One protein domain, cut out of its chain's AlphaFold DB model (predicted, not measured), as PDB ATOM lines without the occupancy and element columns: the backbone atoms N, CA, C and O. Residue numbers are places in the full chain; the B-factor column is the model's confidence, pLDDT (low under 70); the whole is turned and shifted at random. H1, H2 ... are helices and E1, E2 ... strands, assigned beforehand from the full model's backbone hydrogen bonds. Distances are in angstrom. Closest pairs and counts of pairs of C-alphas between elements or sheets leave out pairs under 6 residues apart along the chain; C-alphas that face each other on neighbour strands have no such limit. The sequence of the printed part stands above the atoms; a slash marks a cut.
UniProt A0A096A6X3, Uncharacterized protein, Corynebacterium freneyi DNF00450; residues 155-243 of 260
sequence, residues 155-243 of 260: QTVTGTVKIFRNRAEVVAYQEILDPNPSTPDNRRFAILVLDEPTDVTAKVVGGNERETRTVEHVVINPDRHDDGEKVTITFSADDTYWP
ATOM      1  N   GLN A 155      -2.151 -35.323  11.949       84.62
ATOM      2  CA  GLN A 155      -0.973 -35.003  11.163       84.62
ATOM      3  C   GLN A 155      -1.142 -33.625  10.562       84.62
ATOM      4  O   GLN A 155      -2.243 -33.272  10.152       84.62
ATOM      5  N   THR A 156      -0.074 -32.835  10.519       82.19
ATOM      6  CA  THR A 156      -0.135 -31.473   9.982       82.19
ATOM      7  C   THR A 156       0.906 -31.281   8.896       82.19
ATOM      8  O   THR A 156       2.080 -31.582   9.097       82.19
ATOM      9  N   VAL A 157       0.473 -30.748   7.758       83.06
ATOM     10  CA  VAL A 157       1.328 -30.417   6.613       83.06
ATOM     11  C   VAL A 157       1.147 -28.950   6.245       83.06
ATOM     12  O   VAL A 157       0.048 -28.409   6.368       83.06
ATOM     13  N   THR A 158       2.221 -28.290   5.819       82.38
ATOM     14  CA  THR A 158       2.187 -26.889   5.373       82.38
ATOM     15  C   THR A 158       2.814 -26.777   3.998       82.38
ATOM     16  O   THR A 158       3.836 -27.403   3.721       82.38
ATOM     17  N   GLY A 159       2.197 -25.979   3.135       89.38
ATOM     18  CA  GLY A 159       2.684 -25.811   1.780       89.38
ATOM     19  C   GLY A 159       1.996 -24.690   1.026       89.38
ATOM     20  O   GLY A 159       1.232 -23.906   1.591       89.38
ATOM     21  N   THR A 160       2.280 -24.631  -0.269       85.81
ATOM     22  CA  THR A 160       1.684 -23.681  -1.205       85.81
ATOM     23  C   THR A 160       0.717 -24.403  -2.131       85.81
ATOM     24  O   THR A 160       1.052 -25.422  -2.739       85.81
ATOM     25  N   VAL A 161      -0.497 -23.878  -2.233       85.44
ATOM     26  CA  VAL A 161      -1.558 -24.408  -3.080       85.44
ATOM     27  C   VAL A 161      -1.207 -24.175  -4.539       85.44
ATOM     28  O   VAL A 161      -0.807 -23.078  -4.932       85.44
ATOM     29  N   LYS A 162      -1.406 -25.210  -5.353       82.81
ATOM     30  CA  LYS A 162      -1.356 -25.112  -6.803       82.81
ATOM     31  C   LYS A 162      -2.633 -25.653  -7.420       82.81
ATOM     32  O   LYS A 162      -2.965 -26.821  -7.218       82.81
ATOM     33  N   ILE A 163      -3.323 -24.807  -8.181       84.56
ATOM     34  CA  ILE A 163      -4.580 -25.134  -8.857       84.56
ATOM     35  C   ILE A 163      -4.335 -25.331 -10.349       84.56
ATOM     36  O   ILE A 163      -3.717 -24.514 -11.029       84.56
ATOM     37  N   PHE A 164      -4.907 -26.402 -10.875       83.75
ATOM     38  CA  PHE A 164      -4.872 -26.766 -12.279       83.75
ATOM     39  C   PHE A 164      -6.281 -26.709 -12.855       83.75
ATOM     40  O   PHE A 164      -7.266 -27.055 -12.197       83.75
ATOM     41  N   ARG A 165      -6.396 -26.254 -14.100       81.62
ATOM     42  CA  ARG A 165      -7.691 -26.018 -14.759       81.62
ATOM     43  C   ARG A 165      -8.268 -27.259 -15.418       81.62
ATOM     44  O   ARG A 165      -9.436 -27.263 -15.791       81.62
ATOM     45  N   ASN A 166      -7.424 -28.252 -15.649       76.31
ATOM     46  CA  ASN A 166      -7.757 -29.492 -16.320       76.31
ATOM     47  C   ASN A 166      -6.732 -30.557 -15.933       76.31
ATOM     48  O   ASN A 166      -5.669 -30.264 -15.381       76.31
ATOM     49  N   ARG A 167      -7.050 -31.805 -16.269       75.44
ATOM     50  CA  ARG A 167      -6.220 -32.952 -15.909       75.44
ATOM     51  C   ARG A 167      -4.849 -32.921 -16.588       75.44
ATOM     52  O   ARG A 167      -3.859 -33.275 -15.962       75.44
ATOM     53  N   ALA A 168      -4.773 -32.432 -17.827       76.38
ATOM     54  CA  ALA A 168      -3.521 -32.363 -18.582       76.38
ATOM     55  C   ALA A 168      -2.479 -31.436 -17.929       76.38
ATOM     56  O   ALA A 168      -1.288 -31.733 -17.963       76.38
ATOM     57  N   GLU A 169      -2.913 -30.342 -17.298       77.81
ATOM     58  CA  GLU A 169      -2.023 -29.444 -16.555       77.81
ATOM     59  C   GLU A 169      -1.425 -30.115 -15.308       77.81
ATOM     60  O   GLU A 169      -0.240 -29.931 -15.033       77.81
ATOM     61  N   VAL A 170      -2.208 -30.927 -14.585       77.88
ATOM     62  CA  VAL A 170      -1.716 -31.697 -13.425       77.88
ATOM     63  C   VAL A 170      -0.697 -32.743 -13.868       77.88
ATOM     64  O   VAL A 170       0.363 -32.870 -13.264       77.88
ATOM     65  N   VAL A 171      -1.015 -33.466 -14.942       72.56
ATOM     66  CA  VAL A 171      -0.182 -34.522 -15.542       72.56
ATOM     67  C   VAL A 171       1.173 -33.967 -15.955       72.56
ATOM     68  O   VAL A 171       2.204 -34.513 -15.581       72.56
ATOM     69  N   ALA A 172       1.171 -32.836 -16.665       76.81
ATOM     70  CA  ALA A 172       2.396 -32.164 -17.077       76.81
ATOM     71  C   ALA A 172       3.221 -31.664 -15.884       76.81
ATOM     72  O   ALA A 172       4.443 -31.648 -15.961       76.81
ATOM     73  N   TYR A 173       2.569 -31.249 -14.794       73.56
ATOM     74  CA  TYR A 173       3.258 -30.761 -13.600       73.56
ATOM     75  C   TYR A 173       3.850 -31.882 -12.740       73.56
ATOM     76  O   TYR A 173       4.941 -31.717 -12.209       73.56
ATOM     77  N   GLN A 174       3.140 -33.001 -12.590       67.31
ATOM     78  CA  GLN A 174       3.616 -34.165 -11.835       67.31
ATOM     79  C   GLN A 174       4.538 -35.070 -12.667       67.31
ATOM     80  O   GLN A 174       5.024 -36.067 -12.149       67.31
ATOM     81  N   GLU A 175       4.745 -34.742 -13.947       73.19
ATOM     82  CA  GLU A 175       5.527 -35.534 -14.908       73.19
ATOM     83  C   GLU A 175       5.057 -37.000 -15.006       73.19
ATOM     84  O   GLU A 175       5.811 -37.903 -15.365       73.19
ATOM     85  N   ILE A 176       3.775 -37.235 -14.712       60.56
ATOM     86  CA  ILE A 176       3.128 -38.547 -14.795       60.56
ATOM     87  C   ILE A 176       2.433 -38.716 -16.144       60.56
ATOM     88  O   ILE A 176       2.160 -37.748 -16.850       60.56
ATOM     89  N   LEU A 177       2.109 -39.956 -16.506       59.38
ATOM     90  CA  LEU A 177       1.220 -40.239 -17.630       59.38
ATOM     91  C   LEU A 177      -0.241 -40.163 -17.170       59.38
ATOM     92  O   LEU A 177      -0.578 -40.574 -16.062       59.38
ATOM     93  N   ASP A 178      -1.116 -39.640 -18.032       60.97
ATOM     94  CA  ASP A 178      -2.556 -39.628 -17.777       60.97
ATOM     95  C   ASP A 178      -3.107 -41.067 -17.850       60.97
ATOM     96  O   ASP A 178      -3.054 -41.654 -18.931       60.97
ATOM     97  N   PRO A 179      -3.648 -41.641 -16.758       56.03
ATOM     98  CA  PRO A 179      -4.205 -42.991 -16.727       56.03
ATOM     99  C   PRO A 179      -5.553 -43.099 -17.460       56.03
ATOM    100  O   PRO A 179      -6.018 -44.204 -17.726       56.03
ATOM    101  N   ASN A 180      -6.212 -41.983 -17.809       58.97
ATOM    102  CA  ASN A 180      -7.457 -41.982 -18.587       58.97
ATOM    103  C   ASN A 180      -7.429 -40.941 -19.725       58.97
ATOM    104  O   ASN A 180      -8.319 -40.087 -19.825       58.97
ATOM    105  N   PRO A 181      -6.460 -41.018 -20.654       58.62
ATOM    106  CA  PRO A 181      -6.199 -39.962 -21.635       58.62
ATOM    107  C   PRO A 181      -7.342 -39.791 -22.648       58.62
ATOM    108  O   PRO A 181      -7.477 -38.744 -23.279       58.62
ATOM    109  N   SER A 182      -8.194 -40.808 -22.799       56.03
ATOM    110  CA  SER A 182      -9.324 -40.834 -23.732       56.03
ATOM    111  C   SER A 182     -10.511 -39.963 -23.323       56.03
ATOM    112  O   SER A 182     -11.365 -39.678 -24.165       56.03
ATOM    113  N   THR A 183     -10.584 -39.534 -22.061       57.12
ATOM    114  CA  THR A 183     -11.715 -38.746 -21.555       57.12
ATOM    115  C   THR A 183     -11.239 -37.350 -21.174       57.12
ATOM    116  O   THR A 183     -10.629 -37.228 -20.113       57.12
ATOM    117  N   PRO A 184     -11.486 -36.297 -21.978       59.16
ATOM    118  CA  PRO A 184     -11.120 -34.941 -21.589       59.16
ATOM    119  C   PRO A 184     -11.822 -34.571 -20.281       59.16
ATOM    120  O   PRO A 184     -13.051 -34.575 -20.202       59.16
ATOM    121  N   ASP A 185     -11.024 -34.266 -19.261       68.19
ATOM    122  CA  ASP A 185     -11.498 -33.883 -17.938       68.19
ATOM    123  C   ASP A 185     -11.108 -32.427 -17.657       68.19
ATOM    124  O   ASP A 185      -9.946 -32.094 -17.403       68.19
ATOM    125  N   ASN A 186     -12.116 -31.561 -17.764       73.94
ATOM    126  CA  ASN A 186     -12.013 -30.116 -17.558       73.94
ATOM    127  C   ASN A 186     -12.339 -29.711 -16.114       73.94
ATOM    128  O   ASN A 186     -12.628 -28.540 -15.853       73.94
ATOM    129  N   ARG A 187     -12.384 -30.669 -15.182       79.31
ATOM    130  CA  ARG A 187     -12.509 -30.348 -13.764       79.31
ATOM    131  C   ARG A 187     -11.238 -29.654 -13.286       79.31
ATOM    132  O   ARG A 187     -10.152 -29.846 -13.834       79.31
ATOM    133  N   ARG A 188     -11.403 -28.816 -12.266       80.00
ATOM    134  CA  ARG A 188     -10.270 -28.224 -11.563       80.00
ATOM    135  C   ARG A 188      -9.669 -29.260 -10.634       80.00
ATOM    136  O   ARG A 188     -10.378 -30.116 -10.116       80.00
ATOM    137  N   PHE A 189      -8.378 -29.124 -10.401       83.00
ATOM    138  CA  PHE A 189      -7.627 -29.966  -9.489       83.00
ATOM    139  C   PHE A 189      -6.734 -29.087  -8.633       83.00
ATOM    140  O   PHE A 189      -6.301 -28.035  -9.097       83.00
ATOM    141  N   ALA A 190      -6.442 -29.508  -7.408       85.69
ATOM    142  CA  ALA A 190      -5.511 -28.790  -6.558       85.69
ATOM    143  C   ALA A 190      -4.612 -29.752  -5.786       85.69
ATOM    144  O   ALA A 190      -5.038 -30.816  -5.333       85.69
ATOM    145  N   ILE A 191      -3.356 -29.351  -5.642       87.94
ATOM    146  CA  ILE A 191      -2.402 -29.987  -4.740       87.94
ATOM    147  C   ILE A 191      -1.836 -28.930  -3.801       87.94
ATOM    148  O   ILE A 191      -1.717 -27.761  -4.165       87.94
ATOM    149  N   LEU A 192      -1.456 -29.352  -2.607       87.38
ATOM    150  CA  LEU A 192      -0.620 -28.574  -1.710       87.38
ATOM    151  C   LEU A 192       0.816 -29.062  -1.893       87.38
ATOM    152  O   LEU A 192       1.128 -30.187  -1.508       87.38
ATOM    153  N   VAL A 193       1.670 -28.238  -2.500       86.12
ATOM    154  CA  VAL A 193       3.110 -28.507  -2.607       86.12
ATOM    155  C   VAL A 193       3.734 -28.174  -1.260       86.12
ATOM    156  O   VAL A 193       3.651 -27.024  -0.829       86.12
ATOM    157  N   LEU A 194       4.296 -29.166  -0.576       84.00
ATOM    158  CA  LEU A 194       4.804 -28.991   0.779       84.00
ATOM    159  C   LEU A 194       6.064 -28.120   0.775       84.00
ATOM    160  O   LEU A 194       6.842 -28.145  -0.176       84.00
ATOM    161  N   ASP A 195       6.255 -27.337   1.840       78.00
ATOM    162  CA  ASP A 195       7.465 -26.515   1.994       78.00
ATOM    163  C   ASP A 195       8.739 -27.388   2.046       78.00
ATOM    164  O   ASP A 195       9.811 -26.952   1.624       78.00
ATOM    165  N   GLU A 196       8.605 -28.622   2.544       77.75
ATOM    166  CA  GLU A 196       9.643 -29.650   2.596       77.75
ATOM    167  C   GLU A 196       9.029 -31.063   2.484       77.75
ATOM    168  O   GLU A 196       7.873 -31.261   2.886       77.75
ATOM    169  N   PRO A 197       9.771 -32.061   1.959       78.19
ATOM    170  CA  PRO A 197       9.328 -33.451   1.964       78.19
ATOM    171  C   PRO A 197       8.973 -33.899   3.383       78.19
ATOM    172  O   PRO A 197       9.776 -33.769   4.305       78.19
ATOM    173  N   THR A 198       7.757 -34.406   3.567       75.94
ATOM    174  CA  THR A 198       7.199 -34.692   4.892       75.94
ATOM    175  C   THR A 198       6.750 -36.142   4.980       75.94
ATOM    176  O   THR A 198       6.052 -36.639   4.096       75.94
ATOM    177  N   ASP A 199       7.094 -36.811   6.078       77.69
ATOM    178  CA  ASP A 199       6.569 -38.140   6.384       77.69
ATOM    179  C   ASP A 199       5.102 -38.047   6.805       77.69
ATOM    180  O   ASP A 199       4.741 -37.359   7.765       77.69
ATOM    181  N   VAL A 200       4.248 -38.759   6.079       76.75
ATOM    182  CA  VAL A 200       2.803 -38.803   6.295       76.75
ATOM    183  C   VAL A 200       2.379 -40.253   6.467       76.75
ATOM    184  O   VAL A 200       2.888 -41.129   5.778       76.75
ATOM    185  N   THR A 201       1.442 -40.516   7.376       80.25
ATOM    186  CA  THR A 201       0.885 -41.854   7.613       80.25
ATOM    187  C   THR A 201      -0.577 -41.878   7.205       80.25
ATOM    188  O   THR A 201      -1.355 -41.029   7.630       80.25
ATOM    189  N   ALA A 202      -0.973 -42.892   6.444       79.88
ATOM    190  CA  ALA A 202      -2.363 -43.120   6.067       79.88
ATOM    191  C   ALA A 202      -2.672 -44.622   6.018       79.88
ATOM    192  O   ALA A 202      -1.766 -45.463   6.011       79.88
ATOM    193  N   LYS A 203      -3.960 -44.973   5.999       77.12
ATOM    194  CA  LYS A 203      -4.405 -46.365   5.846       77.12
ATOM    195  C   LYS A 203      -4.146 -46.875   4.434       77.12
ATOM    196  O   LYS A 203      -4.340 -46.150   3.462       77.12
ATOM    197  N   VAL A 204      -3.781 -48.142   4.301       71.00
ATOM    198  CA  VAL A 204      -3.729 -48.804   2.991       71.00
ATOM    199  C   VAL A 204      -5.142 -49.259   2.613       71.00
ATOM    200  O   VAL A 204      -5.846 -49.871   3.418       71.00
ATOM    201  N   VAL A 205      -5.596 -48.944   1.398       61.75
ATOM    202  CA  VAL A 205      -6.909 -49.398   0.907       61.75
ATOM    203  C   VAL A 205      -6.941 -50.927   0.845       61.75
ATOM    204  O   VAL A 205      -6.033 -51.550   0.309       61.75
ATOM    205  N   GLY A 206      -8.004 -51.536   1.380       54.84
ATOM    206  CA  GLY A 206      -8.178 -52.995   1.394       54.84
ATOM    207  C   GLY A 206      -7.534 -53.714   2.586       54.84
ATOM    208  O   GLY A 206      -7.709 -54.922   2.716       54.84
ATOM    209  N   GLY A 207      -6.858 -52.988   3.484       56.69
ATOM    210  CA  GLY A 207      -6.269 -53.529   4.710       56.69
ATOM    211  C   GLY A 207      -6.621 -52.718   5.961       56.69
ATOM    212  O   GLY A 207      -7.229 -51.652   5.894       56.69
ATOM    213  N   ASN A 208      -6.222 -53.236   7.127       60.16
ATOM    214  CA  ASN A 208      -6.278 -52.507   8.405       60.16
ATOM    215  C   ASN A 208      -4.928 -51.864   8.769       60.16
ATOM    216  O   ASN A 208      -4.776 -51.299   9.853       60.16
ATOM    217  N   GLU A 209      -3.941 -51.993   7.886       70.38
ATOM    218  CA  GLU A 209      -2.578 -51.532   8.104       70.38
ATOM    219  C   GLU A 209      -2.425 -50.066   7.705       70.38
ATOM    220  O   GLU A 209      -3.142 -49.535   6.848       70.38
ATOM    221  N   ARG A 210      -1.485 -49.401   8.372       72.56
ATOM    222  CA  ARG A 210      -1.089 -48.032   8.067       72.56
ATOM    223  C   ARG A 210       0.327 -48.052   7.539       72.56
ATOM    224  O   ARG A 210       1.167 -48.787   8.050       72.56
ATOM    225  N   GLU A 211       0.580 -47.199   6.568       74.06
ATOM    226  CA  GLU A 211       1.891 -47.048   5.964       74.06
ATOM    227  C   GLU A 211       2.315 -45.587   6.080       74.06
ATOM    228  O   GLU A 211       1.487 -44.684   5.923       74.06
ATOM    229  N   THR A 212       3.592 -45.358   6.373       78.00
ATOM    230  CA  THR A 212       4.190 -44.023   6.351       78.00
ATOM    231  C   THR A 212       4.987 -43.867   5.068       78.00
ATOM    232  O   THR A 212       5.820 -44.717   4.767       78.00
ATOM    233  N   ARG A 213       4.750 -42.781   4.331       75.62
ATOM    234  CA  ARG A 213       5.512 -42.426   3.131       75.62
ATOM    235  C   ARG A 213       5.964 -40.979   3.223       75.62
ATOM    236  O   ARG A 213       5.198 -40.120   3.662       75.62
ATOM    237  N   THR A 214       7.179 -40.714   2.766       80.94
ATOM    238  CA  THR A 214       7.651 -39.350   2.534       80.94
ATOM    239  C   THR A 214       6.977 -38.811   1.278       80.94
ATOM    240  O   THR A 214       7.051 -39.431   0.216       80.94
ATOM    241  N   VAL A 215       6.292 -37.678   1.397       78.50
ATOM    242  CA  VAL A 215       5.582 -37.033   0.288       78.50
ATOM    243  C   VAL A 215       6.039 -35.592   0.120       78.50
ATOM    244  O   VAL A 215       6.343 -34.906   1.093       78.50
ATOM    245  N   GLU A 216       6.055 -35.119  -1.120       81.44
ATOM    246  CA  GLU A 216       6.377 -33.725  -1.462       81.44
ATOM    247  C   GLU A 216       5.113 -32.887  -1.707       81.44
ATOM    248  O   GLU A 216       5.154 -31.657  -1.717       81.44
ATOM    249  N   HIS A 217       3.961 -33.541  -1.873       85.75
ATOM    250  CA  HIS A 217       2.665 -32.893  -2.038       85.75
ATOM    251  C   HIS A 217       1.515 -33.774  -1.541       85.75
ATOM    252  O   HIS A 217       1.618 -35.000  -1.467       85.75
ATOM    253  N   VAL A 218       0.382 -33.136  -1.252       85.12
ATOM    254  CA  VAL A 218      -0.902 -33.799  -0.965       85.12
ATOM    255  C   VAL A 218      -2.005 -33.239  -1.861       85.12
ATOM    256  O   VAL A 218      -1.897 -32.130  -2.377       85.12
ATOM    257  N   VAL A 219      -3.072 -34.006  -2.072       88.94
ATOM    258  CA  VAL A 219      -4.225 -33.616  -2.894       88.94
ATOM    259  C   VAL A 219      -5.274 -32.940  -2.014       88.94
ATOM    260  O   VAL A 219      -5.650 -33.473  -0.966       88.94
ATOM    261  N   ILE A 220      -5.751 -31.775  -2.449       86.00
ATOM    262  CA  ILE A 220      -6.670 -30.906  -1.696       86.00
ATOM    263  C   ILE A 220      -7.852 -30.483  -2.569       86.00
ATOM    264  O   ILE A 220      -7.837 -30.661  -3.787       86.00
ATOM    265  N   ASN A 221      -8.898 -29.935  -1.957       85.31
ATOM    266  CA  ASN A 221     -10.103 -29.555  -2.676       85.31
ATOM    267  C   ASN A 221      -9.907 -28.208  -3.413       85.31
ATOM    268  O   ASN A 221      -9.726 -27.175  -2.763       85.31
ATOM    269  N   PRO A 222     -10.005 -28.169  -4.757       82.88
ATOM    270  CA  PRO A 222      -9.779 -26.955  -5.550       82.88
ATOM    271  C   PRO A 222     -10.840 -25.862  -5.363       82.88
ATOM    272  O   PRO A 222     -10.639 -24.738  -5.820       82.88
ATOM    273  N   ASP A 223     -11.981 -26.169  -4.743       85.31
ATOM    274  CA  ASP A 223     -13.049 -25.204  -4.476       85.31
ATOM    275  C   ASP A 223     -12.882 -24.498  -3.117       85.31
ATOM    276  O   ASP A 223     -13.647 -23.581  -2.810       85.31
ATOM    277  N   ARG A 224     -11.909 -24.921  -2.294       83.75
ATOM    278  CA  ARG A 224     -11.702 -24.420  -0.923       83.75
ATOM    279  C   ARG A 224     -10.514 -23.476  -0.759       83.75
ATOM    280  O   ARG A 224     -10.414 -22.868   0.302       83.75
ATOM    281  N   HIS A 225      -9.666 -23.356  -1.778       86.44
ATOM    282  CA  HIS A 225      -8.391 -22.640  -1.720       86.44
ATOM    283  C   HIS A 225      -8.164 -21.811  -2.983       86.44
ATOM    284  O   HIS A 225      -8.761 -22.088  -4.028       86.44
ATOM    285  N   ASP A 226      -7.268 -20.831  -2.892       84.06
ATOM    286  CA  ASP A 226      -6.804 -20.029  -4.026       84.06
ATOM    287  C   ASP A 226      -5.400 -20.463  -4.499       84.06
ATOM    288  O   ASP A 226      -4.569 -20.950  -3.734       84.06
ATOM    289  N   ASP A 227      -5.106 -20.286  -5.792       84.50
ATOM    290  CA  ASP A 227      -3.788 -20.621  -6.352       84.50
ATOM    291  C   ASP A 227      -2.685 -19.732  -5.747       84.50
ATOM    292  O   ASP A 227      -2.811 -18.506  -5.714       84.50
ATOM    293  N   GLY A 228      -1.596 -20.345  -5.277       82.44
ATOM    294  CA  GLY A 228      -0.495 -19.664  -4.588       82.44
ATOM    295  C   GLY A 228      -0.744 -19.368  -3.104       82.44
ATOM    296  O   GLY A 228       0.116 -18.766  -2.455       82.44
ATOM    297  N   GLU A 229      -1.888 -19.773  -2.550       86.12
ATOM    298  CA  GLU A 229      -2.186 -19.633  -1.126       86.12
ATOM    299  C   GLU A 229      -1.256 -20.512  -0.277       86.12
ATOM    300  O   GLU A 229      -0.992 -21.664  -0.615       86.12
ATOM    301  N   LYS A 230      -0.762 -19.983   0.848       85.44
ATOM    302  CA  LYS A 230      -0.002 -20.775   1.820       85.44
ATOM    303  C   LYS A 230      -0.945 -21.323   2.882       85.44
ATOM    304  O   LYS A 230      -1.551 -20.547   3.618       85.44
ATOM    305  N   VAL A 231      -1.040 -22.646   2.972       84.06
ATOM    306  CA  VAL A 231      -2.044 -23.333   3.790       84.06
ATOM    307  C   VAL A 231      -1.378 -24.370   4.684       84.06
ATOM    308  O   VAL A 231      -0.452 -25.070   4.272       84.06
ATOM    309  N   THR A 232      -1.885 -24.474   5.912       85.88
ATOM    310  CA  THR A 232      -1.579 -25.556   6.848       85.88
ATOM    311  C   THR A 232      -2.821 -26.425   7.003       85.88
ATOM    312  O   THR A 232      -3.878 -25.922   7.388       85.88
ATOM    313  N   ILE A 233      -2.701 -27.717   6.704       80.38
ATOM    314  CA  ILE A 233      -3.799 -28.685   6.778       80.38
ATOM    315  C   ILE A 233      -3.487 -29.700   7.863       80.38
ATOM    316  O   ILE A 233      -2.412 -30.296   7.867       80.38
ATOM    317  N   THR A 234      -4.457 -29.913   8.750       81.12
ATOM    318  CA  THR A 234      -4.427 -30.979   9.747       81.12
ATOM    319  C   THR A 234      -5.427 -32.062   9.353       81.12
ATOM    320  O   THR A 234      -6.589 -31.757   9.089       81.12
ATOM    321  N   PHE A 235      -4.984 -33.316   9.297       79.94
ATOM    322  CA  PHE A 235      -5.810 -34.470   8.941       79.94
ATOM    323  C   PHE A 235      -5.439 -35.686   9.787       79.94
ATOM    324  O   PHE A 235      -4.346 -35.773  10.338       79.94
ATOM    325  N   SER A 236      -6.351 -36.646   9.898       79.38
ATOM    326  CA  SER A 236      -6.094 -37.882  10.633       79.38
ATOM    327  C   SER A 236      -5.578 -38.978   9.705       79.38
ATOM    328  O   SER A 236      -6.142 -39.217   8.632       79.38
ATOM    329  N   ALA A 237      -4.569 -39.720  10.163       76.31
ATOM    330  CA  ALA A 237      -4.137 -40.962   9.518       76.31
ATOM    331  C   ALA A 237      -5.258 -42.020   9.463       76.31
ATOM    332  O   ALA A 237      -5.181 -42.973   8.689       76.31
ATOM    333  N   ASP A 238      -6.297 -41.880  10.297       73.69
ATOM    334  CA  ASP A 238      -7.461 -42.765  10.306       73.69
ATOM    335  C   ASP A 238      -8.525 -42.427   9.267       73.69
ATOM    336  O   ASP A 238      -9.275 -43.323   8.870       73.69
ATOM    337  N   ASP A 239      -8.577 -41.176   8.826       72.06
ATOM    338  CA  ASP A 239      -9.594 -40.684   7.894       72.06
ATOM    339  C   ASP A 239      -9.053 -40.571   6.464       72.06
ATOM    340  O   ASP A 239      -9.787 -40.252   5.531       72.06
ATOM    341  N   THR A 240      -7.763 -40.853   6.284       75.12
ATOM    342  CA  THR A 240      -7.064 -40.760   5.006       75.12
ATOM    343  C   THR A 240      -6.526 -42.119   4.581       75.12
ATOM    344  O   THR A 240      -6.141 -42.961   5.397       75.12
ATOM    345  N   TYR A 241      -6.526 -42.338   3.268       73.69
ATOM    346  CA  TYR A 241      -6.138 -43.602   2.663       73.69
ATOM    347  C   TYR A 241      -5.132 -43.372   1.546       73.69
ATOM    348  O   TYR A 241      -5.376 -42.562   0.644       73.69
ATOM    349  N   TRP A 242      -4.038 -44.131   1.565       75.81
ATOM    350  CA  TRP A 242      -3.158 -44.232   0.413       75.81
ATOM    351  C   TRP A 242      -3.971 -44.729  -0.777       75.81
ATOM    352  O   TRP A 242      -4.600 -45.783  -0.675       75.81
ATOM    353  N   PRO A 243      -4.002 -43.987  -1.896       65.38
ATOM    354  CA  PRO A 243      -4.744 -44.442  -3.057       65.38
ATOM    355  C   PRO A 243      -4.252 -45.808  -3.524       65.38
ATOM    356  O   PRO A 243      -3.055 -46.003  -3.715       65.38
TER     357      PRO A 243
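Overview. This is residues 155 to 243 of the 260 residues of an uncharacterized protein of Corynebacterium freneyi DNF00450 (UniProt A0A096A6X3). A sheet of four strands, curled like part of a barrel, has the short helix H1 across one end. The 89 printed residues, mostly strand by class, hold E1, H1, E2, E3, E4 along the chain; the sheet, E3 E2 E1 E4, is antiparallel. The whole is compact, with a radius of gyration of the C-alphas of 13.9 A and spans of 35 by 31 by 22 A.

Arrangement. E1, residues 155 to 164, is antiparallel to E4, residues 230 to 236; N 157 and O 233, 2.9 A, are within hydrogen-bond range. E1 is also antiparallel to E2, residues 189 to 204, with N 162 and O 191 at 2.8 A. H1, residues 167 to 174, with every O i to N i+4 pair within range, is on the sheet at a height of 9.1 A, across the strands; its closest C-alpha pair with E2 is Arg 167 and Phe 189, 7.2 A. E2 bends by 123 degrees at residue 196 and forms a hairpin with E3, residues 210 to 220; N 200 and O 213 are 2.9 A apart.

Along the chain. E1 runs 25.2 A from C-alpha 155 at (-0.973, -35.003, 11.163), E2 22.9 A, E3 20.5 A; E4 runs 20.2 A to C-alpha 236 at (-6.094, -37.882, 10.633).

Size, cuts and confidence. The printed part has no cut. The link from H1 to E2 is long, with 14 residues; 16 printed residues have pLDDT under 70, among them residues 176 to 185 of this link.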